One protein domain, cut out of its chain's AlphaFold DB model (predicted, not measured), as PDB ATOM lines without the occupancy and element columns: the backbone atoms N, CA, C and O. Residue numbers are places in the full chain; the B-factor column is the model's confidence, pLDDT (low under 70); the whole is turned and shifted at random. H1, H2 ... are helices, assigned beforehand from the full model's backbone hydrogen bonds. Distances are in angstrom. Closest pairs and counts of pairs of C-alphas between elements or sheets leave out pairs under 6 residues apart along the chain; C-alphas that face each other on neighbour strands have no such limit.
ATOM      1  N   GLU A  10     103.801 250.167 226.814       89.19
ATOM      2  CA  GLU A  10     103.737 248.836 227.433       89.19
ATOM      3  C   GLU A  10     103.953 247.708 226.411       89.19
ATOM      4  O   GLU A  10     104.580 246.702 226.737       89.19
ATOM      5  N   GLN A  11     103.513 247.880 225.158       87.62
ATOM      6  CA  GLN A  11     103.837 246.933 224.082       87.62
ATOM      7  C   GLN A  11     105.332 246.952 223.742       87.62
ATOM      8  O   GLN A  11     105.915 245.903 223.475       87.62
ATOM      9  N   GLU A  12     105.967 248.121 223.798       87.06
ATOM     10  CA  GLU A  12     107.407 248.252 223.590       87.06
ATOM     11  C   GLU A  12     108.209 247.567 224.710       87.06
ATOM     12  O   GLU A  12     109.098 246.756 224.441       87.06
ATOM     13  N   ILE A  13     107.832 247.802 225.970       90.50
ATOM     14  CA  ILE A  13     108.408 247.120 227.139       90.50
ATOM     15  C   ILE A  13     108.211 245.602 227.033       90.50
ATOM     16  O   ILE A  13     109.128 244.829 227.323       90.50
ATOM     17  N   GLN A  14     107.027 245.157 226.608       91.69
ATOM     18  CA  GLN A  14     106.746 243.739 226.410       91.69
ATOM     19  C   GLN A  14     107.662 243.139 225.340       91.69
ATOM     20  O   GLN A  14     108.240 242.073 225.554       91.69
ATOM     21  N   ARG A  15     107.873 243.841 224.225       89.25
ATOM     22  CA  ARG A  15     108.760 243.373 223.160       89.25
ATOM     23  C   ARG A  15     110.221 243.312 223.595       89.25
ATOM     24  O   ARG A  15     110.928 242.373 223.232       89.25
ATOM     25  N   LEU A  16     110.668 244.275 224.399       89.88
ATOM     26  CA  LEU A  16     112.001 244.250 224.995       89.88
ATOM     27  C   LEU A  16     112.200 243.002 225.869       89.88
ATOM     28  O   LEU A  16     113.224 242.329 225.757       89.88
ATOM     29  N   ARG A  17     111.195 242.637 226.675       92.62
ATOM     30  CA  ARG A  17     111.211 241.398 227.473       92.62
ATOM     31  C   ARG A  17     111.199 240.140 226.613       92.62
ATOM     32  O   ARG A  17     111.913 239.199 226.932       92.62
ATOM     33  N   GLU A  18     110.426 240.110 225.529       92.19
ATOM     34  CA  GLU A  18     110.427 238.986 224.583       92.19
ATOM     35  C   GLU A  18     111.810 238.779 223.958       92.19
ATOM     36  O   GLU A  18     112.275 237.647 223.862       92.19
ATOM     37  N   MET A  19     112.502 239.862 223.588       90.50
ATOM     38  CA  MET A  19     113.886 239.773 223.116       90.50
ATOM     39  C   MET A  19     114.827 239.273 224.214       90.50
ATOM     40  O   MET A  19     115.671 238.432 223.937       90.50
ATOM     41  N   ALA A  20     114.647 239.716 225.460       91.06
ATOM     42  CA  ALA A  20     115.443 239.235 226.587       91.06
ATOM     43  C   ALA A  20     115.256 237.728 226.834       91.06
ATOM     44  O   ALA A  20     116.217 237.031 227.137       91.06
ATOM     45  N   VAL A  21     114.034 237.208 226.671       91.00
ATOM     46  CA  VAL A  21     113.762 235.761 226.747       91.00
ATOM     47  C   VAL A  21     114.524 235.009 225.661       91.00
ATOM     48  O   VAL A  21     115.081 233.952 225.941       91.00
ATOM     49  N   VAL A  22     114.576 235.551 224.441       88.19
ATOM     50  CA  VAL A  22     115.369 234.965 223.352       88.19
ATOM     51  C   VAL A  22     116.848 234.922 223.741       88.19
ATOM     52  O   VAL A  22     117.445 233.856 223.665       88.19
ATOM     53  N   GLU A  23     117.419 236.023 224.232       84.12
ATOM     54  CA  GLU A  23     118.822 236.050 224.673       84.12
ATOM     55  C   GLU A  23     119.101 235.040 225.800       84.12
ATOM     56  O   GLU A  23     120.104 234.344 225.734       84.12
ATOM     57  N   ILE A  24     118.200 234.879 226.781       87.25
ATOM     58  CA  ILE A  24     118.337 233.858 227.844       87.25
ATOM     59  C   ILE A  24     118.347 232.442 227.264       87.25
ATOM     60  O   ILE A  24     119.140 231.607 227.680       87.25
ATOM     61  N   VAL A  25     117.436 232.139 226.336       87.00
ATOM     62  CA  VAL A  25     117.328 230.789 225.753       87.00
ATOM     63  C   VAL A  25     118.583 230.422 224.962       87.00
ATOM     64  O   VAL A  25     118.938 229.248 224.897       87.00
ATOM     65  N   PHE A  26     119.237 231.417 224.365       83.69
ATOM     66  CA  PHE A  26     120.452 231.238 223.578       83.69
ATOM     67  C   PHE A  26     121.744 231.557 224.349       83.69
ATOM     68  O   PHE A  26     122.813 231.485 223.747       83.69
ATOM     69  N   SER A  27     121.679 231.899 225.642       79.94
ATOM     70  CA  SER A  27     122.872 232.138 226.457       79.94
ATOM     71  C   SER A  27     123.382 230.846 227.096       79.94
ATOM     72  O   SER A  27     122.616 229.950 227.453       79.94
ATOM     73  N   ASP A  28     124.698 230.780 227.305       79.62
ATOM     74  CA  ASP A  28     125.328 229.707 228.085       79.62
ATOM     75  C   ASP A  28     125.124 229.897 229.609       79.62
ATOM     76  O   ASP A  28     125.422 229.001 230.402       79.62
ATOM     77  N   ASP A  29     124.597 231.055 230.039       71.81
ATOM     78  CA  ASP A  29     124.303 231.366 231.445       71.81
ATOM     79  C   ASP A  29     122.878 230.947 231.835       71.81
ATOM     80  O   ASP A  29     121.924 231.728 231.826       71.81
ATOM     81  N   ILE A  30     122.754 229.692 232.260       66.62
ATOM     82  CA  ILE A  30     121.496 229.086 232.719       66.62
ATOM     83  C   ILE A  30     120.941 229.678 234.030       66.62
ATOM     84  O   ILE A  30     119.817 229.346 234.422       66.62
ATOM     85  N   ASN A  31     121.705 230.517 234.740       72.25
ATOM     86  CA  ASN A  31     121.315 231.019 236.063       72.25
ATOM     87  C   ASN A  31     120.323 232.186 235.974       72.25
ATOM     88  O   ASN A  31     119.508 232.391 236.881       72.25
ATOM     89  N   THR A  32     120.332 232.928 234.866       69.25
ATOM     90  CA  THR A  32     119.493 234.116 234.694       69.25
ATOM     91  C   THR A  32     118.171 233.755 234.010       69.25
ATOM     92  O   THR A  32     117.995 233.926 232.811       69.25
ATOM     93  N   ARG A  33     117.182 233.277 234.780       80.81
ATOM     94  CA  ARG A  33     115.828 232.975 234.252       80.81
ATOM     95  C   ARG A  33     114.896 234.184 234.140       80.81
ATOM     96  O   ARG A  33     113.823 234.072 233.551       80.81
ATOM     97  N   ASN A  34     115.249 235.318 234.747       89.25
ATOM     98  CA  ASN A  34     114.378 236.492 234.780       89.25
ATOM     99  C   ASN A  34     114.738 237.475 233.651       89.25
ATOM    100  O   ASN A  34     115.767 238.144 233.757       89.25
ATOM    101  N   PRO A  35     113.872 237.664 232.637       90.75
ATOM    102  CA  PRO A  35     114.143 238.561 231.511       90.75
ATOM    103  C   PRO A  35     114.311 240.029 231.917       90.75
ATOM    104  O   PRO A  35     114.880 240.803 231.162       90.75
ATOM    105  N   ASN A  36     113.844 240.434 233.102       91.88
ATOM    106  CA  ASN A  36     114.015 241.804 233.589       91.88
ATOM    107  C   ASN A  36     115.424 242.081 234.141       91.88
ATOM    108  O   ASN A  36     115.786 243.244 234.297       91.88
ATOM    109  N   LEU A  37     116.191 241.040 234.478       89.56
ATOM    110  CA  LEU A  37     117.536 241.169 235.050       89.56
ATOM    111  C   LEU A  37     118.640 241.054 233.997       89.56
ATOM    112  O   LEU A  37     119.792 241.346 234.295       89.56
ATOM    113  N   VAL A  38     118.282 240.661 232.776       88.81
ATOM    114  CA  VAL A  38     119.210 240.571 231.652       88.81
ATOM    115  C   VAL A  38     119.698 241.977 231.291       88.81
ATOM    116  O   VAL A  38     118.871 242.901 231.239       88.81
ATOM    117  N   PRO A  39     121.004 242.165 231.044       88.69
ATOM    118  CA  PRO A  39     121.522 243.386 230.441       88.69
ATOM    119  C   PRO A  39     120.837 243.678 229.103       88.69
ATOM    120  O   PRO A  39     120.685 242.802 228.251       88.69
ATOM    121  N   CYS A  40     120.378 244.908 228.918       87.31
ATOM    122  CA  CYS A  40     119.779 245.348 227.673       87.31
ATOM    123  C   CYS A  40     120.884 245.665 226.666       87.31
ATOM    124  O   CYS A  40     121.334 246.803 226.559       87.31
ATOM    125  N   THR A  41     121.270 244.658 225.884       84.69
ATOM    126  CA  THR A  41     122.383 244.803 224.944       84.69
ATOM    127  C   THR A  41     122.098 245.849 223.854       84.69
ATOM    128  O   THR A  41     120.949 246.014 223.409       84.69
ATOM    129  N   PRO A  42     123.135 246.486 223.282       83.00
ATOM    130  CA  PRO A  42     122.997 247.378 222.130       83.00
ATOM    131  C   PRO A  42     122.317 246.724 220.915       83.00
ATOM    132  O   PRO A  42     121.745 247.400 220.054       83.00
ATOM    133  N   VAL A  43     122.377 245.392 220.799       84.25
ATOM    134  CA  VAL A  43     121.677 244.635 219.750       84.25
ATOM    135  C   VAL A  43     120.171 244.620 220.006       84.25
ATOM    136  O   VAL A  43     119.406 244.893 219.076       84.25
ATOM    137  N   MET A  44     119.744 244.343 221.242       87.19
ATOM    138  CA  MET A  44     118.335 244.419 221.637       87.19
ATOM    139  C   MET A  44     117.788 245.830 221.409       87.19
ATOM    140  O   MET A  44     116.723 245.981 220.808       87.19
ATOM    141  N   TRP A  45     118.550 246.863 221.785       84.94
ATOM    142  CA  TRP A  45     118.121 248.252 221.620       84.94
ATOM    143  C   TRP A  45     117.950 248.662 220.156       84.94
ATOM    144  O   TRP A  45     116.901 249.174 219.766       84.94
ATOM    145  N   ARG A  46     118.932 248.369 219.293       85.94
ATOM    146  CA  ARG A  46     118.821 248.672 217.853       85.94
ATOM    147  C   ARG A  46     117.626 247.981 217.202       85.94
ATOM    148  O   ARG A  46     117.011 248.555 216.304       85.94
ATOM    149  N   LYS A  47     117.297 246.757 217.627       87.56
ATOM    150  CA  LYS A  47     116.087 246.061 217.166       87.56
ATOM    151  C   LYS A  47     114.827 246.777 217.648       87.56
ATOM    152  O   LYS A  47     113.925 246.963 216.840       87.56
ATOM    153  N   LEU A  48     114.782 247.210 218.909       85.88
ATOM    154  CA  LEU A  48     113.653 247.959 219.462       85.88
ATOM    155  C   LEU A  48     113.410 249.264 218.688       85.88
ATOM    156  O   LEU A  48     112.311 249.473 218.185       85.88
ATOM    157  N   VAL A  49     114.454 250.075 218.488       85.62
ATOM    158  CA  VAL A  49     114.378 251.345 217.742       85.62
ATOM    159  C   VAL A  49     113.862 251.131 216.316       85.62
ATOM    160  O   VAL A  49     112.997 251.866 215.858       85.62
ATOM    161  N   ARG A  50     114.352 250.102 215.612       84.81
ATOM    162  CA  ARG A  50     113.956 249.817 214.218       84.81
ATOM    163  C   ARG A  50     112.518 249.343 214.058       84.81
ATOM    164  O   ARG A  50     111.941 249.505 212.990       84.81
ATOM    165  N   LEU A  51     112.005 248.648 215.062       81.69
ATOM    166  CA  LEU A  51     110.699 248.005 215.000       81.69
ATOM    167  C   LEU A  51     109.592 248.883 215.613       81.69
ATOM    168  O   LEU A  51     108.410 248.591 215.421       81.69
ATOM    169  N   GLY A  52     109.967 249.944 216.334       75.81
ATOM    170  CA  GLY A  52     109.027 250.886 216.925       75.81
ATOM    171  C   GLY A  52     108.415 251.871 215.935       75.81
ATOM    172  O   GLY A  52     108.895 252.008 214.808       75.81
ATOM    173  N   PRO A  53     107.332 252.558 216.336       72.25
ATOM    174  CA  PRO A  53     106.737 253.610 215.527       72.25
ATOM    175  C   PRO A  53     107.722 254.732 215.252       72.25
ATOM    176  O   PRO A  53     108.538 255.103 216.104       72.25
ATOM    177  N   GLN A  54     107.577 255.327 214.073       73.19
ATOM    178  CA  GLN A  54     108.415 256.438 213.645       73.19
ATOM    179  C   GLN A  54     108.338 257.618 214.624       73.19
ATOM    180  O   GLN A  54     109.342 258.303 214.816       73.19
ATOM    181  N   GLU A  55     107.188 257.834 215.280       71.69
ATOM    182  CA  GLU A  55     107.016 258.934 216.235       71.69
ATOM    183  C   GLU A  55     107.907 258.797 217.481       71.69
ATOM    184  O   GLU A  55     108.291 259.807 218.070       71.69
ATOM    185  N   TYR A  56     108.282 257.570 217.862       73.31
ATOM    186  CA  TYR A  56     109.083 257.297 219.061       73.31
ATOM    187  C   TYR A  56     110.536 256.919 218.744       73.31
ATOM    188  O   TYR A  56     111.416 257.114 219.585       73.31
ATOM    189  N   SER A  57     110.826 256.456 217.523       77.19
ATOM    190  CA  SER A  57     112.155 255.974 217.116       77.19
ATOM    191  C   SER A  57     113.287 256.975 217.391       77.19
ATOM    192  O   SER A  57     114.364 256.571 217.831       77.19
ATOM    193  N   SER A  58     113.072 258.272 217.155       79.69
ATOM    194  CA  SER A  58     114.102 259.300 217.386       79.69
ATOM    195  C   SER A  58     114.387 259.519 218.872       79.69
ATOM    196  O   SER A  58     115.546 259.650 219.264       79.69
ATOM    197  N   ALA A  59     113.351 259.520 219.713       79.94
ATOM    198  CA  ALA A  59     113.512 259.661 221.159       79.94
ATOM    199  C   ALA A  59     114.240 258.445 221.750       79.94
ATOM    200  O   ALA A  59     115.177 258.601 222.531       79.94
ATOM    201  N   LEU A  60     113.881 257.240 221.301       81.38
ATOM    202  CA  LEU A  60     114.538 255.997 221.705       81.38
ATOM    203  C   LEU A  60     116.016 255.958 221.296       81.38
ATOM    204  O   LEU A  60     116.868 255.528 222.070       81.38
ATOM    205  N   ALA A  61     116.357 256.446 220.102       82.75
ATOM    206  CA  ALA A  61     117.752 256.525 219.674       82.75
ATOM    207  C   ALA A  61     118.606 257.415 220.600       82.75
ATOM    208  O   ALA A  61     119.776 257.114 220.827       82.75
ATOM    209  N   ILE A  62     118.022 258.477 221.162       82.50
ATOM    210  CA  ILE A  62     118.708 259.409 222.070       82.50
ATOM    211  C   ILE A  62     118.784 258.851 223.500       82.50
ATOM    212  O   ILE A  62     119.800 259.014 224.169       82.50
ATOM    213  N   MET A  63     117.743 258.155 223.970       78.31
ATOM    214  CA  MET A  63     117.659 257.637 225.346       78.31
ATOM    215  C   MET A  63     118.747 256.619 225.725       78.31
ATOM    216  O   MET A  63     118.973 256.401 226.914       78.31
ATOM    217  N   ASN A  64     119.410 256.000 224.747       71.25
ATOM    218  CA  ASN A  64     120.397 254.933 224.950       71.25
ATOM    219  C   ASN A  64     121.827 255.360 224.588       71.25
ATOM    220  O   ASN A  64     122.620 254.540 224.131       71.25
ATOM    221  N   GLN A  65     122.140 256.652 224.719       60.22
ATOM    222  CA  GLN A  65     123.494 257.172 224.495       60.22
ATOM    223  C   GLN A  65     124.465 256.873 225.649       60.22
ATOM    224  O   GLN A  65     125.671 256.965 225.443       60.22
ATOM    225  N   ASP A  66     123.969 256.481 226.827       62.12
ATOM    226  CA  ASP A  66     124.809 255.939 227.898       62.12
ATOM    227  C   ASP A  66     125.056 254.444 227.638       62.12
ATOM    228  O   ASP A  66     124.150 253.626 227.787       62.12
ATOM    229  N   GLU A  67     126.283 254.077 227.260       56.97
ATOM    230  CA  GLU A  67     126.722 252.695 226.969       56.97
ATOM    231  C   GLU A  67     126.838 251.800 228.218       56.97
ATOM    232  O   GLU A  67     127.455 250.735 228.184       56.97
ATOM    233  N   THR A  68     126.265 252.212 229.350       64.31
ATOM    234  CA  THR A  68     126.182 251.316 230.502       64.31
ATOM    235  C   THR A  68     125.121 250.259 230.218       64.31
ATOM    236  O   THR A  68     123.974 250.582 229.920       64.31
ATOM    237  N   GLU A  69     125.523 248.987 230.275       69.56
ATOM    238  CA  GLU A  69     124.658 247.814 230.110       69.56
ATOM    239  C   GLU A  69     123.601 247.768 231.233       69.56
ATOM    240  O   GLU A  69     123.723 247.057 232.234       69.56
ATOM    241  N   GLU A  70     122.563 248.593 231.106       86.44
ATOM    242  CA  GLU A  70     121.448 248.647 232.038       86.44
ATOM    243  C   GLU A  70     120.545 247.433 231.871       86.44
ATOM    244  O   GLU A  70     120.309 246.941 230.773       86.44
ATOM    245  N   THR A  71     119.965 246.956 232.970       90.88
ATOM    246  CA  THR A  71     119.027 245.833 232.905       90.88
ATOM    247  C   THR A  71     117.752 246.204 232.148       90.88
ATOM    248  O   THR A  71     117.291 247.350 232.177       90.88
ATOM    249  N   VAL A  72     117.105 245.208 231.541       91.38
ATOM    250  CA  VAL A  72     115.784 245.346 230.898       91.38
ATOM    251  C   VAL A  72     114.759 246.015 231.825       91.38
ATOM    252  O   VAL A  72     113.928 246.801 231.366       91.38
ATOM    253  N   LEU A  73     114.827 245.766 233.138       92.94
ATOM    254  CA  LEU A  73     113.986 246.445 234.125       92.94
ATOM    255  C   LEU A  73     114.224 247.956 234.175       92.94
ATOM    256  O   LEU A  73     113.264 248.727 234.235       92.94
ATOM    257  N   ASN A  74     115.486 248.380 234.209       91.12
ATOM    258  CA  ASN A  74     115.846 249.794 234.284       91.12
ATOM    259  C   ASN A  74     115.431 250.521 233.004       91.12
ATOM    260  O   ASN A  74     114.806 251.581 233.078       91.12
ATOM    261  N   MET A  75     115.628 249.879 231.855       89.12
ATOM    262  CA  MET A  75     115.155 250.394 230.573       89.12
ATOM    263  C   MET A  75     113.629 250.514 230.533       89.12
ATOM    264  O   MET A  75     113.101 251.562 230.160       89.12
ATOM    265  N   ALA A  76     112.895 249.508 231.014       91.06
ATOM    266  CA  ALA A  76     111.439 249.582 231.111       91.06
ATOM    267  C   ALA A  76     110.965 250.741 232.006       91.06
ATOM    268  O   ALA A  76     109.986 251.419 231.687       91.06
ATOM    269  N   LYS A  77     111.670 251.011 233.114       91.56
ATOM    270  CA  LYS A  77     111.388 252.176 233.966       91.56
ATOM    271  C   LYS A  77     111.636 253.485 233.220       91.56
ATOM    272  O   LYS A  77     110.782 254.360 233.283       91.56
ATOM    273  N   LYS A  78     112.751 253.613 232.492       88.75
ATOM    274  CA  LYS A  78     113.054 254.805 231.680       88.75
ATOM    275  C   LYS A  78     111.986 255.060 230.619       88.75
ATOM    276  O   LYS A  78     111.495 256.182 230.526       88.75
ATOM    277  N   LEU A  79     111.577 254.023 229.885       86.62
ATOM    278  CA  LEU A  79     110.501 254.103 228.891       86.62
ATOM    279  C   LEU A  79     109.193 254.593 229.518       86.62
ATOM    280  O   LEU A  79     108.551 255.503 228.995       86.62
ATOM    281  N   ARG A  80     108.824 254.056 230.684       89.88
ATOM    282  CA  ARG A  80     107.616 254.485 231.396       89.88
ATOM    283  C   ARG A  80     107.730 255.915 231.930       89.88
ATOM    284  O   ARG A  80     106.767 256.669 231.842       89.88
ATOM    285  N   THR A  81     108.893 256.321 232.438       88.12
ATOM    286  CA  THR A  81     109.148 257.708 232.862       88.12
ATOM    287  C   THR A  81     109.030 258.675 231.688       88.12
ATOM    288  O   THR A  81     108.373 259.704 231.825       88.12
ATOM    289  N   TYR A  82     109.598 258.333 230.529       83.00
ATOM    290  CA  TYR A  82     109.459 259.120 229.304       83.00
ATOM    291  C   TYR A  82     107.992 259.244 228.878       83.00
ATOM    292  O   TYR A  82     107.502 260.352 228.672       83.00
ATOM    293  N   ALA A  83     107.264 258.126 228.838       81.69
ATOM    294  CA  ALA A  83     105.839 258.106 228.519       81.69
ATOM    295  C   ALA A  83     105.028 258.998 229.465       81.69
ATOM    296  O   ALA A  83     104.235 259.826 229.027       81.69
ATOM    297  N   ASN A  84     105.269 258.876 230.769       83.69
ATOM    298  CA  ASN A  84     104.605 259.688 231.782       83.69
ATOM    299  C   ASN A  84     104.942 261.176 231.630       83.69
ATOM    300  O   ASN A  84     104.063 262.015 231.797       83.69
ATOM    301  N   ALA A  85     106.192 261.514 231.296       79.88
ATOM    302  CA  ALA A  85     106.612 262.889 231.039       79.88
ATOM    303  C   ALA A  85     105.968 263.465 229.767       79.88
ATOM    304  O   ALA A  85     105.584 264.634 229.755       79.88
ATOM    305  N   MET A  86     105.793 262.649 228.726       69.75
ATOM    306  CA  MET A  86     105.045 263.028 227.528       69.75
ATOM    307  C   MET A  86     103.570 263.263 227.858       69.75
ATOM    308  O   MET A  86     103.053 264.341 227.590       69.75
ATOM    309  N   HIS A  87     102.917 262.315 228.534       71.56
ATOM    310  CA  HIS A  87     101.507 262.390 228.953       71.56
ATOM    311  C   HIS A  87     101.232 263.352 230.126       71.56
ATOM    312  O   HIS A  87     100.088 263.499 230.555       71.56
ATOM    313  N   SER A  88     102.266 264.026 230.628       64.38
ATOM    314  CA  SER A  88     102.227 265.044 231.683       64.38
ATOM    315  C   SER A  88     101.380 266.271 231.262       64.38
ATOM    316  O   SER A  88     100.977 266.366 230.096       64.38
ATOM    317  N   PRO A  89     101.114 267.263 232.146       70.25
ATOM    318  CA  PRO A  89     100.263 268.427 231.867       70.25
ATOM    319  C   PRO A  89     100.591 269.207 230.589       70.25
ATOM    320  O   PRO A  89      99.766 269.990 230.133       70.25
ATOM    321  N   THR A  90     101.762 269.001 229.988       78.00
ATOM    322  CA  THR A  90     102.116 269.497 228.656       78.00
ATOM    323  C   THR A  90     101.075 269.124 227.597       78.00
ATOM    324  O   THR A  90     100.603 270.024 226.908       78.00
ATOM    325  N   HIS A  91     100.626 267.864 227.502       71.75
ATOM    326  CA  HIS A  91      99.584 267.488 226.531       71.75
ATOM    327  C   HIS A  91      98.234 268.137 226.849       71.75
ATOM    328  O   HIS A  91      97.561 268.616 225.941       71.75
ATOM    329  N   ALA A  92      97.863 268.230 228.131       75.44
ATOM    330  CA  ALA A  92      96.644 268.929 228.541       75.44
ATOM    331  C   ALA A  92      96.696 270.424 228.176       75.44
ATOM    332  O   ALA A  92      95.706 270.994 227.724       75.44
ATOM    333  N   ARG A  93      97.867 271.056 228.322       79.56
ATOM    334  CA  ARG A  93      98.099 272.450 227.924       79.56
ATOM    335  C   ARG A  93      98.081 272.622 226.408       79.56
ATOM    336  O   ARG A  93      97.489 273.592 225.950       79.56
ATOM    337  N   ILE A  94      98.669 271.699 225.645       83.50
ATOM    338  CA  ILE A  94      98.618 271.702 224.174       83.50
ATOM    339  C   ILE A  94      97.164 271.575 223.704       83.50
ATOM    340  O   ILE A  94      96.691 272.449 222.987       83.50
ATOM    341  N   ALA A  95      96.412 270.593 224.206       84.00
ATOM    342  CA  ALA A  95      95.004 270.405 223.848       84.00
ATOM    343  C   ALA A  95      94.131 271.616 224.233       84.00
ATOM    344  O   ALA A  95      93.239 272.029 223.484       84.00
ATOM    345  N   ALA A  96      94.397 272.232 225.392       89.69
ATOM    346  CA  ALA A  96      93.720 273.457 225.807       89.69
ATOM    347  C   ALA A  96      94.039 274.638 224.874       89.69
ATOM    348  O   ALA A  96      93.149 275.435 224.571       89.69
ATOM    349  N   LEU A  97      95.286 274.757 224.406       93.62
ATOM    350  CA  LEU A  97      95.687 275.778 223.436       93.62
ATOM    351  C   LEU A  97      95.046 275.538 222.066       93.62
ATOM    352  O   LEU A  97      94.444 276.464 221.532       93.62
ATOM    353  N   GLU A  98      95.074 274.312 221.548       94.50
ATOM    354  CA  GLU A  98      94.419 273.934 220.286       94.50
ATOM    355  C   GLU A  98      92.917 274.247 220.312       94.50
ATOM    356  O   GLU A  98      92.374 274.843 219.381       94.50
ATOM    357  N   THR A  99      92.245 273.929 221.423       95.06
ATOM    358  CA  THR A  99      90.821 274.243 221.611       95.06
ATOM    359  C   THR A  99      90.568 275.754 221.609       95.06
ATOM    360  O   THR A  99      89.565 276.220 221.065       95.06
ATOM    361  N   ARG A 100      91.459 276.542 222.226       94.75
ATOM    362  CA  ARG A 100      91.353 278.011 222.237       94.75
ATOM    363  C   ARG A 100      91.613 278.617 220.862       94.75
ATOM    364  O   ARG A 100      90.928 279.574 220.521       94.75
ATOM    365  N   MET A 101      92.563 278.076 220.100       95.94
ATOM    366  CA  MET A 101      92.849 278.516 218.733       95.94
ATOM    367  C   MET A 101      91.654 278.267 217.819       95.94
ATOM    368  O   MET A 101      91.195 279.205 217.179       95.94
ATOM    369  N   ARG A 102      91.059 277.071 217.869       95.31
ATOM    370  CA  ARG A 102      89.863 276.751 217.077       95.31
ATOM    371  C   ARG A 102      88.697 277.702 217.365       95.31
ATOM    372  O   ARG A 102      88.104 278.256 216.453       95.31
ATOM    373  N   LYS A 103      88.431 277.990 218.647       93.31
ATOM    374  CA  LYS A 103      87.413 278.986 219.035       93.31
ATOM    375  C   LYS A 103      87.715 280.395 218.524       93.31
ATOM    376  O   LYS A 103      86.791 281.184 218.364       93.31
ATOM    377  N   LEU A 104      88.987 280.758 218.370       93.06
ATOM    378  CA  LEU A 104      89.363 282.061 217.830       93.06
ATOM    379  C   LEU A 104      89.127 282.108 216.318       93.06
ATOM    380  O   LEU A 104      88.581 283.096 215.842       93.06
ATOM    381  N   GLU A 105      89.490 281.043 215.603       92.19
ATOM    382  CA  GLU A 105      89.221 280.875 214.168       92.19
ATOM    383  C   GLU A 105      87.722 280.987 213.874       92.19
ATOM    384  O   GLU A 105      87.332 281.849 213.090       92.19
ATOM    385  N   ASP A 106      86.880 280.243 214.602       93.19
ATOM    386  CA  ASP A 106      85.418 280.297 214.452       93.19
ATOM    387  C   ASP A 106      84.875 281.731 214.629       93.19
ATOM    388  O   ASP A 106      84.040 282.200 213.857       93.19
ATOM    389  N   LYS A 107      85.390 282.470 215.625       91.19
ATOM    390  CA  LYS A 107      84.984 283.862 215.887       91.19
ATOM    391  C   LYS A 107      85.489 284.845 214.834       91.19
ATOM    392  O   LYS A 107      84.874 285.891 214.645       91.19
ATOM    393  N   MET A 108      86.624 284.576 214.193       89.69
ATOM    394  CA  MET A 108      87.090 285.400 213.078       89.69
ATOM    395  C   MET A 108      86.219 285.167 211.848       89.69
ATOM    396  O   MET A 108      85.820 286.144 211.227       89.69
ATOM    397  N   GLU A 109      85.873 283.920 211.535       84.62
ATOM    398  CA  GLU A 109      84.979 283.573 210.422       84.62
ATOM    399  C   GLU A 109      83.602 284.251 210.568       84.62
ATOM    400  O   GLU A 109      83.063 284.801 209.609       84.62
ATOM    401  N   GLU A 110      83.056 284.279 211.789       82.88
ATOM    402  CA  GLU A 110      81.763 284.903 212.095       82.88
ATOM    403  C   GLU A 110      81.778 286.437 211.955       82.88
ATOM    404  O   GLU A 110      80.781 287.019 211.546       82.88
ATOM    405  N   ASN A 111      82.915 287.093 212.218       78.38
ATOM    406  CA  ASN A 111      83.071 288.548 212.067       78.38
ATOM    407  C   ASN A 111      83.276 289.012 210.610       78.38
ATOM    408  O   ASN A 111      83.237 290.214 210.356       78.38
ATOM    409  N   HIS A 112      83.545 288.098 209.671       68.31
ATOM    410  CA  HIS A 112      83.722 288.411 208.244       68.31
ATOM    411  C   HIS A 112      82.457 288.139 207.403       68.31
ATOM    412  O   HIS A 112      82.511 288.244 206.175       68.31
ATOM    413  N   LYS A 113      81.333 287.801 208.045       55.75
ATOM    414  CA  LYS A 113      79.990 287.758 207.444       55.75
ATOM    415  C   LYS A 113      79.203 289.019 207.774       55.75
ATOM    416  O   LYS A 113      78.418 289.430 206.892       55.75
TER     417      LYS A 113
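Overview. This is residues 10 to 113 of the 113 residues of an uncharacterized protein of Hirundo rustica rustica (UniProt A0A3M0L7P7). The long helix H5 sticks out as an arm from a compact body of helices H1 to H4. H1 packs on H4 and H2, and H3 folds back along H2. The 104-residue printed part is extended, all helix by class, with radius of gyration of the C-alphas 20.7 A and spans 76 by 22 by 22 A.

Arrangement. H5, residues 89 to 111, meets H4, residues 72 to 86, only through their link. H4 touches H1, residues 10 to 25, opposite ways at a shallow tilt of 11 degrees, closest C-alphas Ile 13 and Ala 76, 5.6 A. H2, residues 42 to 51, forms helical hairpins with H1 and with H3, residues 54 to 63. Every O i to N i+4 pair is within hydrogen-bond range except in H3, 4 of 6.

Along the chain. H1 begins at C-alpha 10, (103.737, 248.836, 227.433); H5, 33.1 A long, ends at C-alpha 111, (83.071, 288.548, 212.067).

Size, cuts and confidence. Residues 26 to 41 form a long link; pLDDT is under 70 at 11 residues.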